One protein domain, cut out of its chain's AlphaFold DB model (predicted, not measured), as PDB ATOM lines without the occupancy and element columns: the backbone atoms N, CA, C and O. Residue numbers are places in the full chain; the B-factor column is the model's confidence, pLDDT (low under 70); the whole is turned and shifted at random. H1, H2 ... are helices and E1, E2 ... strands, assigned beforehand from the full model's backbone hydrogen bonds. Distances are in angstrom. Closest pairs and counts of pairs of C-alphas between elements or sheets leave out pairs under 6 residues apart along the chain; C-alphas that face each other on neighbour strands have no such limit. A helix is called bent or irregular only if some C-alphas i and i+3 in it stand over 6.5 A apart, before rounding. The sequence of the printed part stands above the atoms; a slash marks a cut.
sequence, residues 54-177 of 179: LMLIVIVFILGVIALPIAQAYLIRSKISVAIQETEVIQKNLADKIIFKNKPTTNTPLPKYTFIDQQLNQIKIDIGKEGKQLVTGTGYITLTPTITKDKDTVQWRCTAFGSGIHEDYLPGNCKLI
ATOM      1  N   LEU A  54     -41.147 -12.604 -27.965       87.44
ATOM      2  CA  LEU A  54     -41.340 -13.933 -27.373       87.44
ATOM      3  C   LEU A  54     -40.638 -15.006 -28.212       87.44
ATOM      4  O   LEU A  54     -39.946 -15.856 -27.657       87.44
ATOM      5  N   MET A  55     -40.743 -14.917 -29.542       88.94
ATOM      6  CA  MET A  55     -40.029 -15.800 -30.464       88.94
ATOM      7  C   MET A  55     -38.508 -15.693 -30.291       88.94
ATOM      8  O   MET A  55     -37.834 -16.718 -30.203       88.94
ATOM      9  N   LEU A  56     -37.965 -14.477 -30.161       92.88
ATOM     10  CA  LEU A  56     -36.528 -14.271 -29.954       92.88
ATOM     11  C   LEU A  56     -36.041 -14.880 -28.630       92.88
ATOM     12  O   LEU A  56     -35.016 -15.559 -28.614       92.88
ATOM     13  N   ILE A  57     -36.789 -14.701 -27.536       91.69
ATOM     14  CA  ILE A  57     -36.452 -15.305 -26.237       91.69
ATOM     15  C   ILE A  57     -36.433 -16.835 -26.334       91.69
ATOM     16  O   ILE A  57     -35.513 -17.463 -25.816       91.69
ATOM     17  N   VAL A  58     -37.407 -17.438 -27.024       95.06
ATOM     18  CA  VAL A  58     -37.463 -18.896 -27.218       95.06
ATOM     19  C   VAL A  58     -36.244 -19.397 -27.995       95.06
ATOM     20  O   VAL A  58     -35.622 -20.373 -27.580       95.06
ATOM     21  N   ILE A  59     -35.852 -18.715 -29.076       94.25
ATOM     22  CA  ILE A  59     -34.665 -19.085 -29.864       94.25
ATOM     23  C   ILE A  59     -33.397 -19.008 -29.004       94.25
ATOM     24  O   ILE A  59     -32.609 -19.954 -28.983       94.25
ATOM     25  N   VAL A  60     -33.214 -17.920 -28.248       93.88
ATOM     26  CA  VAL A  60     -32.058 -17.754 -27.350       93.88
ATOM     27  C   VAL A  60     -32.047 -18.822 -26.258       93.88
ATOM     28  O   VAL A  60     -30.985 -19.348 -25.932       93.88
ATOM     29  N   PHE A  61     -33.210 -19.187 -25.718       94.75
ATOM     30  CA  PHE A  61     -33.317 -20.233 -24.706       94.75
ATOM     31  C   PHE A  61     -32.889 -21.600 -25.253       94.75
ATOM     32  O   PHE A  61     -32.077 -22.280 -24.629       94.75
ATOM     33  N   ILE A  62     -33.366 -21.976 -26.446       93.44
ATOM     34  CA  ILE A  62     -32.978 -23.233 -27.105       93.44
ATOM     35  C   ILE A  62     -31.467 -23.254 -27.376       93.44
ATOM     36  O   ILE A  62     -30.802 -24.240 -27.055       93.44
ATOM     37  N   LEU A  63     -30.905 -22.158 -27.899       93.94
ATOM     38  CA  LEU A  63     -29.460 -22.042 -28.127       93.94
ATOM     39  C   LEU A  63     -28.665 -22.144 -26.818       93.94
ATOM     40  O   LEU A  63     -27.643 -22.827 -26.768       93.94
ATOM     41  N   GLY A  64     -29.152 -21.515 -25.747       92.38
ATOM     42  CA  GLY A  64     -28.534 -21.564 -24.425       92.38
ATOM     43  C   GLY A  64     -28.455 -22.983 -23.863       92.38
ATOM     44  O   GLY A  64     -27.396 -23.399 -23.398       92.38
ATOM     45  N   VAL A  65     -29.541 -23.755 -23.962       94.06
ATOM     46  CA  VAL A  65     -29.592 -25.143 -23.469       94.06
ATOM     47  C   VAL A  65     -28.558 -26.036 -24.167       94.06
ATOM     48  O   VAL A  65     -27.945 -26.878 -23.515       94.06
ATOM     49  N   ILE A  66     -28.314 -25.828 -25.463       90.44
ATOM     50  CA  ILE A  66     -27.357 -26.631 -26.243       90.44
ATOM     51  C   ILE A  66     -25.906 -26.185 -25.993       90.44
ATOM     52  O   ILE A  66     -24.999 -27.016 -25.948       90.44
ATOM     53  N   ALA A  67     -25.663 -24.884 -25.805       89.75
ATOM     54  CA  ALA A  67     -24.314 -24.343 -25.632       89.75
ATOM     55  C   ALA A  67     -23.691 -24.659 -24.256       89.75
ATOM     56  O   ALA A  67     -22.477 -24.851 -24.148       89.75
ATOM     57  N   LEU A  68     -24.510 -24.734 -23.203       89.25
ATOM     58  CA  LEU A  68     -24.057 -24.976 -21.828       89.25
ATOM     59  C   LEU A  68     -23.245 -26.275 -21.626       89.25
ATOM     60  O   LEU A  68     -22.152 -26.180 -21.057       89.25
ATOM     61  N   PRO A  69     -23.695 -27.470 -22.063       88.44
ATOM     62  CA  PRO A  69     -22.945 -28.710 -21.836       88.44
ATOM     63  C   PRO A  69     -21.571 -28.710 -22.522       88.44
ATOM     64  O   PRO A  69     -20.589 -29.179 -21.948       88.44
ATOM     65  N   ILE A  70     -21.469 -28.113 -23.714       87.94
ATOM     66  CA  ILE A  70     -20.207 -28.015 -24.464       87.94
ATOM     67  C   ILE A  70     -19.209 -27.127 -23.711       87.94
ATOM     68  O   ILE A  70     -18.037 -27.482 -23.562       87.94
ATOM     69  N   ALA A  71     -19.676 -25.989 -23.186       89.19
ATOM     70  CA  ALA A  71     -18.840 -25.089 -22.401       89.19
ATOM     71  C   ALA A  71     -18.303 -25.772 -21.130       89.19
ATOM     72  O   ALA A  71     -17.127 -25.623 -20.796       89.19
ATOM     73  N   GLN A  72     -19.132 -26.567 -20.445       91.06
ATOM     74  CA  GLN A  72     -18.702 -27.328 -19.268       91.06
ATOM     75  C   GLN A  72     -17.625 -28.363 -19.616       91.06
ATOM     76  O   GLN A  72     -16.594 -28.408 -18.942       91.06
ATOM     77  N   ALA A  73     -17.811 -29.132 -20.694       90.50
ATOM     78  CA  ALA A  73     -16.825 -30.106 -21.156       90.50
ATOM     79  C   ALA A  73     -15.467 -29.451 -21.464       90.50
ATOM     80  O   ALA A  73     -14.421 -29.944 -21.032       90.50
ATOM     81  N   TYR A  74     -15.478 -28.291 -22.130       92.94
ATOM     82  CA  TYR A  74     -14.262 -27.536 -22.438       92.94
ATOM     83  C   TYR A  74     -13.532 -27.055 -21.176       92.94
ATOM     84  O   TYR A  74     -12.309 -27.175 -21.070       92.94
ATOM     85  N   LEU A  75     -14.274 -26.547 -20.187       94.50
ATOM     86  CA  LEU A  75     -13.693 -26.113 -18.916       94.50
ATOM     87  C   LEU A  75     -13.063 -27.280 -18.149       94.50
ATOM     88  O   LEU A  75     -11.963 -27.128 -17.614       94.50
ATOM     89  N   ILE A  76     -13.717 -28.445 -18.111       94.56
ATOM     90  CA  ILE A  76     -13.168 -29.652 -17.475       94.56
ATOM     91  C   ILE A  76     -11.881 -30.084 -18.191       94.56
ATOM     92  O   ILE A  76     -10.858 -30.288 -17.538       94.56
ATOM     93  N   ARG A  77     -11.888 -30.124 -19.528       95.25
ATOM     94  CA  ARG A  77     -10.718 -30.467 -20.350       95.25
ATOM     95  C   ARG A  77      -9.533 -29.532 -20.127       95.25
ATOM     96  O   ARG A  77      -8.393 -29.991 -20.025       95.25
ATOM     97  N   SER A  78      -9.797 -28.233 -20.005       95.25
ATOM     98  CA  SER A  78      -8.776 -27.235 -19.680       95.25
ATOM     99  C   SER A  78      -8.163 -27.500 -18.302       95.25
ATOM    100  O   SER A  78      -6.945 -27.619 -18.174       95.25
ATOM    101  N   LYS A  79      -8.994 -27.725 -17.277       94.88
ATOM    102  CA  LYS A  79      -8.516 -28.040 -15.920       94.88
ATOM    103  C   LYS A  79      -7.716 -29.342 -15.855       94.88
ATOM    104  O   LYS A  79      -6.717 -29.399 -15.143       94.88
ATOM    105  N   ILE A  80      -8.119 -30.374 -16.600       94.75
ATOM    106  CA  ILE A  80      -7.359 -31.630 -16.700       94.75
ATOM    107  C   ILE A  80      -5.997 -31.379 -17.354       94.75
ATOM    108  O   ILE A  80      -4.990 -31.889 -16.874       94.75
ATOM    109  N   SER A  81      -5.946 -30.554 -18.401       95.38
ATOM    110  CA  SER A  81      -4.687 -30.188 -19.065       95.38
ATOM    111  C   SER A  81      -3.730 -29.478 -18.103       95.38
ATOM    112  O   SER A  81      -2.563 -29.848 -18.030       95.38
ATOM    113  N   VAL A  82      -4.236 -28.541 -17.295       95.00
ATOM    114  CA  VAL A  82      -3.449 -27.874 -16.243       95.00
ATOM    115  C   VAL A  82      -2.956 -28.879 -15.199       95.00
ATOM    116  O   VAL A  82      -1.780 -28.876 -14.849       95.00
ATOM    117  N   ALA A  83      -3.815 -29.796 -14.746       93.81
ATOM    118  CA  ALA A  83      -3.415 -30.832 -13.793       93.81
ATOM    119  C   ALA A  83      -2.308 -31.750 -14.343       93.81
ATOM    120  O   ALA A  83      -1.450 -32.189 -13.583       93.81
ATOM    121  N   ILE A  84      -2.302 -32.025 -15.651       94.50
ATOM    122  CA  ILE A  84      -1.225 -32.770 -16.315       94.50
ATOM    123  C   ILE A  84       0.056 -31.926 -16.377       94.50
ATOM    124  O   ILE A  84       1.125 -32.446 -16.062       94.50
ATOM    125  N   GLN A  85      -0.037 -30.639 -16.718       94.81
ATOM    126  CA  GLN A  85       1.113 -29.724 -16.778       94.81
ATOM    127  C   GLN A  85       1.814 -29.562 -15.422       94.81
ATOM    128  O   GLN A  85       3.040 -29.546 -15.354       94.81
ATOM    129  N   GLU A  86       1.066 -29.561 -14.314       93.81
ATOM    130  CA  GLU A  86       1.639 -29.560 -12.956       93.81
ATOM    131  C   GLU A  86       2.581 -30.755 -12.698       93.81
ATOM    132  O   GLU A  86       3.423 -30.703 -11.799       93.81
ATOM    133  N   THR A  87       2.466 -31.839 -13.474       93.56
ATOM    134  CA  THR A  87       3.313 -33.031 -13.334       93.56
ATOM    135  C   THR A  87       4.566 -33.018 -14.210       93.56
ATOM    136  O   THR A  87       5.359 -33.950 -14.106       93.56
ATOM    137  N   GLU A  88       4.800 -31.992 -15.034       93.19
ATOM    138  CA  GLU A  88       5.938 -31.945 -15.970       93.19
ATOM    139  C   GLU A  88       7.299 -32.075 -15.275       93.19
ATOM    140  O   GLU A  88       8.174 -32.804 -15.745       93.19
ATOM    141  N   VAL A  89       7.469 -31.446 -14.107       91.69
ATOM    142  CA  VAL A  89       8.706 -31.559 -13.314       91.69
ATOM    143  C   VAL A  89       8.944 -33.009 -12.878       91.69
ATOM    144  O   VAL A  89      10.062 -33.516 -12.955       91.69
ATOM    145  N   ILE A  90       7.881 -33.713 -12.478       91.69
ATOM    146  CA  ILE A  90       7.949 -35.127 -12.088       91.69
ATOM    147  C   ILE A  90       8.206 -36.007 -13.309       91.69
ATOM    148  O   ILE A  90       9.020 -36.923 -13.227       91.69
ATOM    149  N   GLN A  91       7.549 -35.730 -14.438       92.06
ATOM    150  CA  GLN A  91       7.780 -36.445 -15.692       92.06
ATOM    151  C   GLN A  91       9.242 -36.341 -16.113       92.06
ATOM    152  O   GLN A  91       9.844 -37.352 -16.455       92.06
ATOM    153  N   LYS A  92       9.840 -35.149 -16.029       90.38
ATOM    154  CA  LYS A  92      11.261 -34.959 -16.323       90.38
ATOM    155  C   LYS A  92      12.142 -35.780 -15.380       90.38
ATOM    156  O   LYS A  92      12.965 -36.554 -15.849       90.38
ATOM    157  N   ASN A  93      11.901 -35.707 -14.072       89.81
ATOM    158  CA  ASN A  93      12.683 -36.466 -13.092       89.81
ATOM    159  C   ASN A  93      12.541 -37.989 -13.264       89.81
ATOM    160  O   ASN A  93      13.507 -38.734 -13.090       89.81
ATOM    161  N   LEU A  94      11.347 -38.474 -13.618       90.12
ATOM    162  CA  LEU A  94      11.119 -39.884 -13.938       90.12
ATOM    163  C   LEU A  94      11.759 -40.277 -15.272       90.12
ATOM    164  O   LEU A  94      12.314 -41.367 -15.363       90.12
ATOM    165  N   ALA A  95      11.723 -39.411 -16.285       90.25
ATOM    166  CA  ALA A  95      12.398 -39.647 -17.556       90.25
ATOM    167  C   ALA A  95      13.919 -39.743 -17.359       90.25
ATOM    168  O   ALA A  95      14.522 -40.705 -17.825       90.25
ATOM    169  N   ASP A  96      14.512 -38.834 -16.583       87.81
ATOM    170  CA  ASP A  96      15.935 -38.867 -16.239       87.81
ATOM    171  C   ASP A  96      16.289 -40.150 -15.468       87.81
ATOM    172  O   ASP A  96      17.277 -40.817 -15.777       87.81
ATOM    173  N   LYS A  97      15.447 -40.570 -14.514       87.12
ATOM    174  CA  LYS A  97      15.595 -41.861 -13.816       87.12
ATOM    175  C   LYS A  97      15.581 -43.040 -14.795       87.12
ATOM    176  O   LYS A  97      16.382 -43.962 -14.653       87.12
ATOM    177  N   ILE A  98      14.660 -43.037 -15.759       88.25
ATOM    178  CA  ILE A  98      14.495 -44.119 -16.738       88.25
ATOM    179  C   ILE A  98      15.694 -44.189 -17.692       88.25
ATOM    180  O   ILE A  98      16.211 -45.280 -17.922       88.25
ATOM    181  N   ILE A  99      16.144 -43.046 -18.216       87.25
ATOM    182  CA  ILE A  99      17.245 -42.960 -19.186       87.25
ATOM    183  C   ILE A  99      18.590 -43.237 -18.504       87.25
ATOM    184  O   ILE A  99      19.348 -44.098 -18.943       87.25
ATOM    185  N   PHE A 100      18.883 -42.548 -17.398       85.44
ATOM    186  CA  PHE A 100      20.203 -42.588 -16.763       85.44
ATOM    187  C   PHE A 100      20.349 -43.679 -15.695       85.44
ATOM    188  O   PHE A 100      21.422 -43.817 -15.114       85.44
ATOM    189  N   LYS A 101      19.286 -44.446 -15.394       80.19
ATOM    190  CA  LYS A 101      19.232 -45.460 -14.314       80.19
ATOM    191  C   LYS A 101      19.638 -44.931 -12.929       80.19
ATOM    192  O   LYS A 101      19.902 -45.711 -12.013       80.19
ATOM    193  N   ASN A 102      19.666 -43.613 -12.756       70.56
ATOM    194  CA  ASN A 102      20.002 -42.974 -11.494       70.56
ATOM    195  C   ASN A 102      18.822 -43.055 -10.530       70.56
ATOM    196  O   ASN A 102      17.662 -43.051 -10.942       70.56
ATOM    197  N   LYS A 103      19.099 -43.110  -9.222       64.56
ATOM    198  CA  LYS A 103      18.036 -42.982  -8.218       64.56
ATOM    199  C   LYS A 103      17.378 -41.604  -8.385       64.56
ATOM    200  O   LYS A 103      18.106 -40.623  -8.538       64.56
ATOM    201  N   PRO A 104      16.035 -41.512  -8.373       61.03
ATOM    202  CA  PRO A 104      15.362 -40.227  -8.485       61.03
ATOM    203  C   PRO A 104      15.836 -39.325  -7.346       61.03
ATOM    204  O   PRO A 104      16.007 -39.796  -6.221       61.03
ATOM    205  N   THR A 105      16.032 -38.040  -7.620       60.03
ATOM    206  CA  THR A 105      16.200 -37.025  -6.579       60.03
ATOM    207  C   THR A 105      14.902 -36.984  -5.769       60.03
ATOM    208  O   THR A 105      13.896 -36.398  -6.165       60.03
ATOM    209  N   THR A 106      14.897 -37.706  -4.648       56.44
ATOM    210  CA  THR A 106      13.718 -38.149  -3.879       56.44
ATOM    211  C   THR A 106      12.872 -37.036  -3.262       56.44
ATOM    212  O   THR A 106      11.859 -37.330  -2.639       56.44
ATOM    213  N   ASN A 107      13.238 -35.769  -3.443       68.19
ATOM    214  CA  ASN A 107      12.666 -34.660  -2.683       68.19
ATOM    215  C   ASN A 107      11.839 -33.695  -3.541       68.19
ATOM    216  O   ASN A 107      11.582 -32.573  -3.114       68.19
ATOM    217  N   THR A 108      11.418 -34.096  -4.745       79.88
ATOM    218  CA  THR A 108      10.500 -33.249  -5.520       79.88
ATOM    219  C   THR A 108       9.119 -33.304  -4.868       79.88
ATOM    220  O   THR A 108       8.554 -34.397  -4.788       79.88
ATOM    221  N   PRO A 109       8.563 -32.178  -4.388       86.44
ATOM    222  CA  PRO A 109       7.233 -32.177  -3.799       86.44
ATOM    223  C   PRO A 109       6.208 -32.593  -4.855       86.44
ATOM    224  O   PRO A 109       6.197 -32.062  -5.967       86.44
ATOM    225  N   LEU A 110       5.351 -33.558  -4.516       88.19
ATOM    226  CA  LEU A 110       4.283 -33.979  -5.412       88.19
ATOM    227  C   LEU A 110       3.144 -32.945  -5.384       88.19
ATOM    228  O   LEU A 110       2.760 -32.494  -4.300       88.19
ATOM    229  N   PRO A 111       2.558 -32.603  -6.545       91.00
ATOM    230  CA  PRO A 111       1.317 -31.851  -6.598       91.00
ATOM    231  C   PRO A 111       0.213 -32.554  -5.808       91.00
ATOM    232  O   PRO A 111       0.177 -33.782  -5.680       91.00
ATOM    233  N   LYS A 112      -0.728 -31.763  -5.297       91.81
ATOM    234  CA  LYS A 112      -1.857 -32.285  -4.528       91.81
ATOM    235  C   LYS A 112      -2.668 -33.275  -5.374       91.81
ATOM    236  O   LYS A 112      -3.007 -32.969  -6.518       91.81
ATOM    237  N   TYR A 113      -3.023 -34.411  -4.771       94.38
ATOM    238  CA  TYR A 113      -3.782 -35.503  -5.402       94.38
ATOM    239  C   TYR A 113      -3.049 -36.222  -6.546       94.38
ATOM    240  O   TYR A 113      -3.675 -36.903  -7.358       94.38
ATOM    241  N   THR A 114      -1.724 -36.089  -6.592       94.88
ATOM    242  CA  THR A 114      -0.857 -36.824  -7.510       94.88
ATOM    243  C   THR A 114      -0.072 -37.882  -6.743       94.88
ATOM    244  O   THR A 114       0.440 -37.638  -5.654       94.88
ATOM    245  N   PHE A 115       0.042 -39.061  -7.337       93.50
ATOM    246  CA  PHE A 115       0.713 -40.233  -6.795       93.50
ATOM    247  C   PHE A 115       1.692 -40.769  -7.836       93.50
ATOM    248  O   PHE A 115       1.445 -40.677  -9.039       93.50
ATOM    249  N   ILE A 116       2.801 -41.346  -7.382       92.25
ATOM    250  CA  ILE A 116       3.781 -41.990  -8.259       92.25
ATOM    251  C   ILE A 116       3.790 -43.479  -7.942       92.25
ATOM    252  O   ILE A 116       4.065 -43.873  -6.809       92.25
ATOM    253  N   ASP A 117       3.531 -44.301  -8.953       91.12
ATOM    254  CA  ASP A 117       3.804 -45.729  -8.893       91.12
ATOM    255  C   ASP A 117       5.287 -45.945  -9.209       91.12
ATOM    256  O   ASP A 117       5.736 -45.799 -10.349       91.12
ATOM    257  N   GLN A 118       6.073 -46.257  -8.179       84.56
ATOM    258  CA  GLN A 118       7.515 -46.441  -8.316       84.56
ATOM    259  C   GLN A 118       7.897 -47.729  -9.053       84.56
ATOM    260  O   GLN A 118       9.004 -47.788  -9.594       84.56
ATOM    261  N   GLN A 119       7.020 -48.740  -9.073       86.38
ATOM    262  CA  GLN A 119       7.277 -50.016  -9.741       86.38
ATOM    263  C   GLN A 119       7.121 -49.863 -11.253       86.38
ATOM    264  O   GLN A 119       7.964 -50.328 -12.017       86.38
ATOM    265  N   LEU A 120       6.072 -49.154 -11.679       88.62
ATOM    266  CA  LEU A 120       5.762 -48.937 -13.093       88.62
ATOM    267  C   LEU A 120       6.296 -47.601 -13.643       88.62
ATOM    268  O   LEU A 120       6.157 -47.330 -14.834       88.62
ATOM    269  N   ASN A 121       6.906 -46.765 -12.793       89.94
ATOM    270  CA  ASN A 121       7.286 -45.375 -13.085       89.94
ATOM    271  C   ASN A 121       6.123 -44.549 -13.671       89.94
ATOM    272  O   ASN A 121       6.323 -43.713 -14.550       89.94
ATOM    273  N   GLN A 122       4.901 -44.797 -13.196       93.38
ATOM    274  CA  GLN A 122       3.699 -44.109 -13.663       93.38
ATOM    275  C   GLN A 122       3.330 -42.965 -12.727       93.38
ATOM    276  O   GLN A 122       3.521 -43.046 -11.514       93.38
ATOM    277  N   ILE A 123       2.747 -41.912 -13.290       94.94
ATOM    278  CA  ILE A 123       2.153 -40.822 -12.514       94.94
ATOM    279  C   ILE A 123       0.645 -40.991 -12.575       94.94
ATOM    280  O   ILE A 123       0.082 -41.103 -13.661       94.94
ATOM    281  N   LYS A 124      -0.010 -40.988 -11.419       95.12
ATOM    282  CA  LYS A 124      -1.461 -41.086 -11.286       95.12
ATOM    283  C   LYS A 124      -1.998 -39.814 -10.642       95.12
ATOM    284  O   LYS A 124      -1.537 -39.421  -9.579       95.12
ATOM    285  N   ILE A 125      -2.982 -39.186 -11.268       96.19
ATOM    286  CA  ILE A 125      -3.619 -37.952 -10.806       96.19
ATOM    287  C   ILE A 125      -5.079 -38.272 -10.506       96.19
ATOM    288  O   ILE A 125      -5.789 -38.759 -11.387       96.19
ATOM    289  N   ASP A 126      -5.534 -38.004  -9.284       96.25
ATOM    290  CA  ASP A 126      -6.945 -38.127  -8.919       96.25
ATOM    291  C   ASP A 126      -7.713 -36.866  -9.337       96.25
ATOM    292  O   ASP A 126      -7.532 -35.771  -8.792       96.25
ATOM    293  N   ILE A 127      -8.569 -37.029 -10.342       95.75
ATOM    294  CA  ILE A 127      -9.443 -35.983 -10.880       95.75
ATOM    295  C   ILE A 127     -10.898 -36.143 -10.417       95.75
ATOM    296  O   ILE A 127     -11.743 -35.319 -10.773       95.75
ATOM    297  N   GLY A 128     -11.194 -37.186  -9.641       93.81
ATOM    298  CA  GLY A 128     -12.525 -37.502  -9.143       93.81
ATOM    299  C   GLY A 128     -12.937 -36.672  -7.930       93.81
ATOM    300  O   GLY A 128     -12.288 -35.696  -7.546       93.81
ATOM    301  N   LYS A 129     -14.043 -37.086  -7.306       90.94
ATOM    302  CA  LYS A 129     -14.689 -36.409  -6.172       90.94
ATOM    303  C   LYS A 129     -13.791 -36.288  -4.933       90.94
ATOM    304  O   LYS A 129     -13.910 -35.315  -4.190       90.94
ATOM    305  N   GLU A 130     -12.918 -37.263  -4.705       88.69
ATOM    306  CA  GLU A 130     -11.985 -37.270  -3.570       88.69
ATOM    307  C   GLU A 130     -10.691 -36.490  -3.867       88.69
ATOM    308  O   GLU A 130     -10.032 -36.009  -2.945       88.69
ATOM    309  N   GLY A 131     -10.363 -36.321  -5.152       91.75
ATOM    310  CA  GLY A 131      -9.188 -35.605  -5.632       91.75
ATOM    311  C   GLY A 131      -9.465 -34.150  -6.008       91.75
ATOM    312  O   GLY A 131      -9.980 -33.354  -5.223       91.75
ATOM    313  N   LYS A 132      -9.102 -33.786  -7.243       92.50
ATOM    314  CA  LYS A 132      -9.254 -32.422  -7.783       92.50
ATOM    315  C   LYS A 132     -10.704 -32.012  -8.095       92.50
ATOM    316  O   LYS A 132     -10.912 -30.871  -8.500       92.50
ATOM    317  N   GLN A 133     -11.690 -32.899  -7.919       94.31
ATOM    318  CA  GLN A 133     -13.123 -32.618  -8.120       94.31
ATOM    319  C   GLN A 133     -13.450 -32.069  -9.518       94.31
ATOM    320  O   GLN A 133     -14.276 -31.172  -9.680       94.31
ATOM    321  N   LEU A 134     -12.776 -32.592 -10.546       93.06
ATOM    322  CA  LEU A 134     -12.967 -32.154 -11.932       93.06
ATOM    323  C   LEU A 134     -14.101 -32.906 -12.625       93.06
ATOM    324  O   LEU A 134     -14.715 -32.368 -13.543       93.06
ATOM    325  N   VAL A 135     -14.374 -34.135 -12.188       92.75
ATOM    326  CA  VAL A 135     -15.446 -34.980 -12.718       92.75
ATOM    327  C   VAL A 135     -16.364 -35.465 -11.602       92.75
ATOM    328  O   VAL A 135     -15.969 -35.587 -10.439       92.75
ATOM    329  N   THR A 136     -17.610 -35.760 -11.960       89.44
ATOM    330  CA  THR A 136     -18.578 -36.378 -11.054       89.44
ATOM    331  C   THR A 136     -18.270 -37.867 -10.918       89.44
ATOM    332  O   THR A 136     -18.457 -38.602 -11.876       89.44
ATOM    333  N   GLY A 137     -17.829 -38.326  -9.745       90.31
ATOM    334  CA  GLY A 137     -17.554 -39.746  -9.481       90.31
ATOM    335  C   GLY A 137     -16.078 -40.033  -9.207       90.31
ATOM    336  O   GLY A 137     -15.363 -39.177  -8.682       90.31
ATOM    337  N   THR A 138     -15.631 -41.251  -9.507       92.38
ATOM    338  CA  THR A 138     -14.219 -41.650  -9.377       92.38
ATOM    339  C   THR A 138     -13.498 -41.411 -10.695       92.38
ATOM    340  O   THR A 138     -14.007 -41.779 -11.745       92.38
ATOM    341  N   GLY A 139     -12.307 -40.817 -10.679       93.19
ATOM    342  CA  GLY A 139     -11.612 -40.519 -11.925       93.19
ATOM    343  C   GLY A 139     -10.120 -40.361 -11.739       93.19
ATOM    344  O   GLY A 139      -9.676 -39.596 -10.889       93.19
ATOM    345  N   TYR A 140      -9.348 -41.060 -12.560       94.88
ATOM    346  CA  TYR A 140      -7.897 -41.021 -12.519       94.88
ATOM    347  C   TYR A 140      -7.320 -40.810 -13.909       94.88
ATOM    348  O   TYR A 140      -7.761 -41.432 -14.877       94.88
ATOM    349  N   ILE A 141      -6.297 -39.966 -13.981       95.88
ATOM    350  CA  ILE A 141      -5.416 -39.846 -15.140       95.88
ATOM    351  C   ILE A 141      -4.104 -40.547 -14.806       95.88
ATOM    352  O   ILE A 141      -3.464 -40.207 -13.816       95.88
ATOM    353  N   THR A 142      -3.695 -41.497 -15.639       96.19
ATOM    354  CA  THR A 142      -2.399 -42.166 -15.553       96.19
ATOM    355  C   THR A 142      -1.526 -41.789 -16.737       96.19
ATOM    356  O   THR A 142      -1.891 -41.998 -17.897       96.19
ATOM    357  N   LEU A 143      -0.336 -41.286 -16.430       96.19
ATOM    358  CA  LEU A 143       0.730 -40.993 -17.375       96.19
ATOM    359  C   LEU A 143       1.759 -42.119 -17.295       96.19
ATOM    360  O   LEU A 143       2.392 -42.327 -16.259       96.19
ATOM    361  N   THR A 144       1.903 -42.858 -18.393       94.88
ATOM    362  CA  THR A 144       2.809 -44.005 -18.494       94.88
ATOM    363  C   THR A 144       3.959 -43.687 -19.443       94.88
ATOM    364  O   THR A 144       3.699 -43.385 -20.612       94.88
ATOM    365  N   PRO A 145       5.220 -43.773 -18.996       93.69
ATOM    366  CA  PRO A 145       6.357 -43.573 -19.877       93.69
ATOM    367  C   PRO A 145       6.517 -44.777 -20.813       93.69
ATOM    368  O   PRO A 145       6.396 -45.931 -20.412       93.69
ATOM    369  N   THR A 146       6.795 -44.506 -22.081       91.25
ATOM    370  CA  THR A 146       7.124 -45.487 -23.116       91.25
ATOM    371  C   THR A 146       8.467 -45.093 -23.713       91.25
ATOM    372  O   THR A 146       8.625 -43.978 -24.207       91.25
ATOM    373  N   ILE A 147       9.447 -45.991 -23.653       88.00
ATOM    374  CA  ILE A 147      10.783 -45.741 -24.201       88.00
ATOM    375  C   ILE A 147      10.765 -46.117 -25.678       88.00
ATOM    376  O   ILE A 147      10.484 -47.266 -26.027       88.00
ATOM    377  N   THR A 148      11.082 -45.162 -26.547       84.88
ATOM    378  CA  THR A 148      11.293 -45.451 -27.969       84.88
ATOM    379  C   THR A 148      12.743 -45.884 -28.149       84.88
ATOM    380  O   THR A 148      13.643 -45.046 -28.085       84.88
ATOM    381  N   LYS A 149      12.957 -47.195 -28.336       69.06
ATOM    382  CA  LYS A 149      14.284 -47.846 -28.356       69.06
ATOM    383  C   LYS A 149      15.277 -47.226 -29.345       69.06
ATOM    384  O   LYS A 149      16.470 -47.294 -29.102       69.06
ATOM    385  N   ASP A 150      14.792 -46.601 -30.412       72.44
ATOM    386  CA  ASP A 150      15.651 -46.095 -31.488       72.44
ATOM    387  C   ASP A 150      16.219 -44.691 -31.225       72.44
ATOM    388  O   ASP A 150      17.056 -44.217 -31.988       72.44
ATOM    389  N   LYS A 151      15.727 -43.975 -30.201       67.94
ATOM    390  CA  LYS A 151      16.038 -42.544 -30.002       67.94
ATOM    391  C   LYS A 151      16.373 -42.151 -28.562       67.94
ATOM    392  O   LYS A 151      16.502 -40.959 -28.310       67.94
ATOM    393  N   ASP A 152      16.410 -43.095 -27.620       80.19
ATOM    394  CA  ASP A 152      16.520 -42.808 -26.176       80.19
ATOM    395  C   ASP A 152      15.538 -41.716 -25.705       80.19
ATOM    396  O   ASP A 152      15.805 -40.921 -24.807       80.19
ATOM    397  N   THR A 153      14.357 -41.679 -26.333       85.81
ATOM    398  CA  THR A 153      13.308 -40.707 -26.015       85.81
ATOM    399  C   THR A 153      12.218 -41.367 -25.192       85.81
ATOM    400  O   THR A 153      11.716 -42.447 -25.524       85.81
ATOM    401  N   VAL A 154      11.825 -40.689 -24.115       90.06
ATOM    402  CA  VAL A 154      10.683 -41.076 -23.289       90.06
ATOM    403  C   VAL A 154       9.443 -40.362 -23.816       90.06
ATOM    404  O   VAL A 154       9.361 -39.136 -23.794       90.06
ATOM    405  N   GLN A 155       8.469 -41.133 -24.289       91.88
ATOM    406  CA  GLN A 155       7.145 -40.637 -24.655       91.88
ATOM    407  C   GLN A 155       6.145 -40.951 -23.549       91.88
ATOM    408  O   GLN A 155       6.084 -42.076 -23.062       91.88
ATOM    409  N   TRP A 156       5.320 -39.979 -23.174       92.75
ATOM    410  CA  TRP A 156       4.302 -40.166 -22.145       92.75
ATOM    411  C   TRP A 156       2.957 -40.499 -22.776       92.75
ATOM    412  O   TRP A 156       2.375 -39.702 -23.508       92.75
ATOM    413  N   ARG A 157       2.444 -41.692 -22.477       94.69
ATOM    414  CA  ARG A 157       1.094 -42.101 -22.849       94.69
ATOM    415  C   ARG A 157       0.133 -41.699 -21.742       94.69
ATOM    416  O   ARG A 157       0.261 -42.175 -20.616       94.69
ATOM    417  N   CYS A 158      -0.844 -40.864 -22.075       95.88
ATOM    418  CA  CYS A 158      -1.899 -40.491 -21.147       95.88
ATOM    419  C   CYS A 158      -3.114 -41.414 -21.296       95.88
ATOM    420  O   CYS A 158      -3.622 -41.650 -22.395       95.88
ATOM    421  N   THR A 159      -3.590 -41.927 -20.169       96.06
ATOM    422  CA  THR A 159      -4.774 -42.783 -20.079       96.06
ATOM    423  C   THR A 159      -5.665 -42.304 -18.946       96.06
ATOM    424  O   THR A 159      -5.170 -41.806 -17.941       96.06
ATOM    425  N   ALA A 160      -6.973 -42.426 -19.107       95.31
ATOM    426  CA  ALA A 160      -7.953 -42.057 -18.098       95.31
ATOM    427  C   ALA A 160      -8.816 -43.266 -17.746       95.31
ATOM    428  O   ALA A 160      -9.137 -44.062 -18.627       95.31
ATOM    429  N   PHE A 161      -9.216 -43.405 -16.485       94.50
ATOM    430  CA  PHE A 161     -10.146 -44.448 -16.050       94.50
ATOM    431  C   PHE A 161     -10.975 -43.988 -14.850       94.50
ATOM    432  O   PHE A 161     -10.497 -43.223 -14.012       94.50
ATOM    433  N   GLY A 162     -12.215 -44.468 -14.748       91.38
ATOM    434  CA  GLY A 162     -13.111 -44.147 -13.636       91.38
ATOM    435  C   GLY A 162     -14.579 -44.007 -14.039       91.38
ATOM    436  O   GLY A 162     -14.926 -44.112 -15.214       91.38
ATOM    437  N   SER A 163     -15.438 -43.781 -13.045       88.12
ATOM    438  CA  SER A 163     -16.865 -43.511 -13.230       88.12
ATOM    439  C   SER A 163     -17.110 -42.005 -13.396       88.12
ATOM    440  O   SER A 163     -16.732 -41.210 -12.541       88.12
ATOM    441  N   GLY A 164     -17.731 -41.610 -14.513       85.00
ATOM    442  CA  GLY A 164     -18.070 -40.209 -14.811       85.00
ATOM    443  C   GLY A 164     -17.006 -39.409 -15.569       85.00
ATOM    444  O   GLY A 164     -17.132 -38.192 -15.715       85.00
ATOM    445  N   ILE A 165     -15.980 -40.082 -16.097       91.81
ATOM    446  CA  ILE A 165     -15.119 -39.509 -17.135       91.81
ATOM    447  C   ILE A 165     -15.756 -39.786 -18.498       91.81
ATOM    448  O   ILE A 165     -15.986 -40.939 -18.857       91.81
ATOM    449  N   HIS A 166     -15.986 -38.726 -19.266       91.38
ATOM    450  CA  HIS A 166     -16.378 -38.805 -20.670       91.38
ATOM    451  C   HIS A 166     -15.171 -38.526 -21.570       91.38
ATOM    452  O   HIS A 166     -14.266 -37.784 -21.186       91.38
ATOM    453  N   GLU A 167     -15.157 -39.105 -22.772       91.94
ATOM    454  CA  GLU A 167     -14.075 -38.897 -23.750       91.94
ATOM    455  C   GLU A 167     -13.920 -37.412 -24.120       91.94
ATOM    456  O   GLU A 167     -12.798 -36.927 -24.249       91.94
ATOM    457  N   ASP A 168     -15.023 -36.657 -24.150       91.12
ATOM    458  CA  ASP A 168     -15.038 -35.219 -24.455       91.12
ATOM    459  C   ASP A 168     -14.308 -34.357 -23.412       91.12
ATOM    460  O   ASP A 168     -13.832 -33.259 -23.714       91.12
ATOM    461  N   TYR A 169     -14.194 -34.854 -22.176       93.25
ATOM    462  CA  TYR A 169     -13.495 -34.162 -21.092       93.25
ATOM    463  C   TYR A 169     -11.979 -34.309 -21.203       93.25
ATOM    464  O   TYR A 169     -11.242 -33.581 -20.542       93.25
ATOM    465  N   LEU A 170     -11.489 -35.247 -22.012       94.12
ATOM    466  CA  LEU A 170     -10.070 -35.544 -22.092       94.12
ATOM    467  C   LEU A 170      -9.387 -34.695 -23.174       94.12
ATOM    468  O   LEU A 170      -9.946 -34.455 -24.250       94.12
ATOM    469  N   PRO A 171      -8.156 -34.220 -22.924       93.12
ATOM    470  CA  PRO A 171      -7.339 -33.656 -23.984       93.12
ATOM    471  C   PRO A 171      -6.983 -34.739 -25.010       93.12
ATOM    472  O   PRO A 171      -6.926 -35.923 -24.692       93.12
ATOM    473  N   GLY A 172      -6.746 -34.338 -26.263       90.06
ATOM    474  CA  GLY A 172      -6.604 -35.278 -27.387       90.06
ATOM    475  C   GLY A 172      -5.423 -36.253 -27.279       90.06
ATOM    476  O   GLY A 172      -5.369 -37.238 -28.008       90.06
ATOM    477  N   ASN A 173      -4.484 -36.003 -26.366       88.69
ATOM    478  CA  ASN A 173      -3.369 -36.892 -26.044       88.69
ATOM    479  C   ASN A 173      -3.724 -37.988 -25.015       88.69
ATOM    480  O   ASN A 173      -2.920 -38.896 -24.804       88.69
ATOM    481  N   CYS A 174      -4.894 -37.917 -24.378       93.88
ATOM    482  CA  CYS A 174      -5.365 -38.856 -23.366       93.88
ATOM    483  C   CYS A 174      -6.471 -39.760 -23.918       93.88
ATOM    484  O   CYS A 174      -7.401 -39.289 -24.568       93.88
ATOM    485  N   LYS A 175      -6.401 -41.063 -23.624       94.88
ATOM    486  CA  LYS A 175      -7.432 -42.039 -24.025       94.88
ATOM    487  C   LYS A 175      -8.178 -42.596 -22.819       94.88
ATOM    488  O   LYS A 175      -7.551 -42.949 -21.822       94.88
ATOM    489  N   LEU A 176      -9.500 -42.719 -22.924       94.06
ATOM    490  CA  LEU A 176     -10.318 -43.380 -21.908       94.06
ATOM    491  C   LEU A 176     -10.166 -44.903 -22.021       94.06
ATOM    492  O   LEU A 176     -10.359 -45.474 -23.092       94.06
ATOM    493  N   ILE A 177      -9.846 -45.560 -20.910       91.56
ATOM    494  CA  ILE A 177      -9.874 -47.016 -20.784       91.56
ATOM    495  C   ILE A 177     -11.188 -47.375 -20.097       91.56
ATOM    496  O   ILE A 177     -11.369 -47.114 -18.905       91.56
TER     497      ILE A 177
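Overview. This is residues 54 to 177 of the 179 residues of an uncharacterized protein of Francisella sp. LA112445 (UniProt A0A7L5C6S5). A strongly twisted sheet of five strands has two helices over one face, the second half of a long bent helix H1 and then H2, with no named helix on the other face. The first half of H1 sticks out as a long arm, residues 54 to 69, and makes much of the length. The printed part has 124 residues, in the order H1, H2, E1, E2, E3, E4, E5; the class is mixed, helices and strands. The sheet's order is E1, E2, E3, E4, E5, mixed: antiparallel but for the parallel pair E4 and E5. The whole is loose, with a radius of gyration of the C-alphas of 18.4 A and spans of 70 by 33 by 22 A.

Arrangement. Strands E1, residues 114 to 117, E2, 122 to 126, E3, 139 to 148, and E4, 153 to 162, form a meander, each the antiparallel neighbour of the one before, with three hairpins. N 115 and O 124 are 2.8 A apart between E1 and E2, N 125 and O 141 2.8 A between E2 and E3, and N 146 and O 155 2.7 A between E3 and E4. E5, residues 174 to 176, is parallel to E4, with N 160 and O 175 at 2.8 A; E1 and E5 are the edge strands. Helix H1, residues 54 to 85, was assigned as one helix by its hydrogen bonds but is bent, C-alphas 66 and 69 being 6.6 A apart. Its arms, H1a, residues 54 to 66, and H1b, residues 69 to 85, stand at a shallow tilt of 33 degrees, only just short of steep. H1b is on the sheet at a height of 8.3 A, over E3 and slantwise to the strands, at 51 degrees to E3 on the local plane; its closest C-alphas to E2 are those of Ala 83 and Ile 125, 7.7 A. H2, residues 88 to 100, is on the same face at a height of 6.3 A, only just over E3, on which 3 of its C-alphas fall, and along the strands, at 24 degrees to E3 on the local plane. The closest C-alphas of H2 and E4 are those of Ala 95 and Val 154, 6.2 A. H1b and H2 meet only through their link; H1a is not on the sheet. In H1a, H1b and H2 every O i to N i+4 pair is within hydrogen-bond range.

Along the chain. H1a begins at C-alpha 54, (-41.340, -13.933, -27.373), and is 18.9 A long; H1b is 24.6 A and H2 17.8 A. E3 is 28.4 A long and E4 29.4 A. E5 ends at C-alpha 176, (-10.318, -43.380, -21.908).

Size, cuts and confidence. The C-alphas farthest apart, of Leu 54 and Asn 102, are 69.7 A apart. The printed part has no cut. The links H2 to E1, E2 to E3 and E4 to E5 are long. Mean pLDDT of the printed part is 89.8; residues 103 to 107, 149 and 151 are under 70.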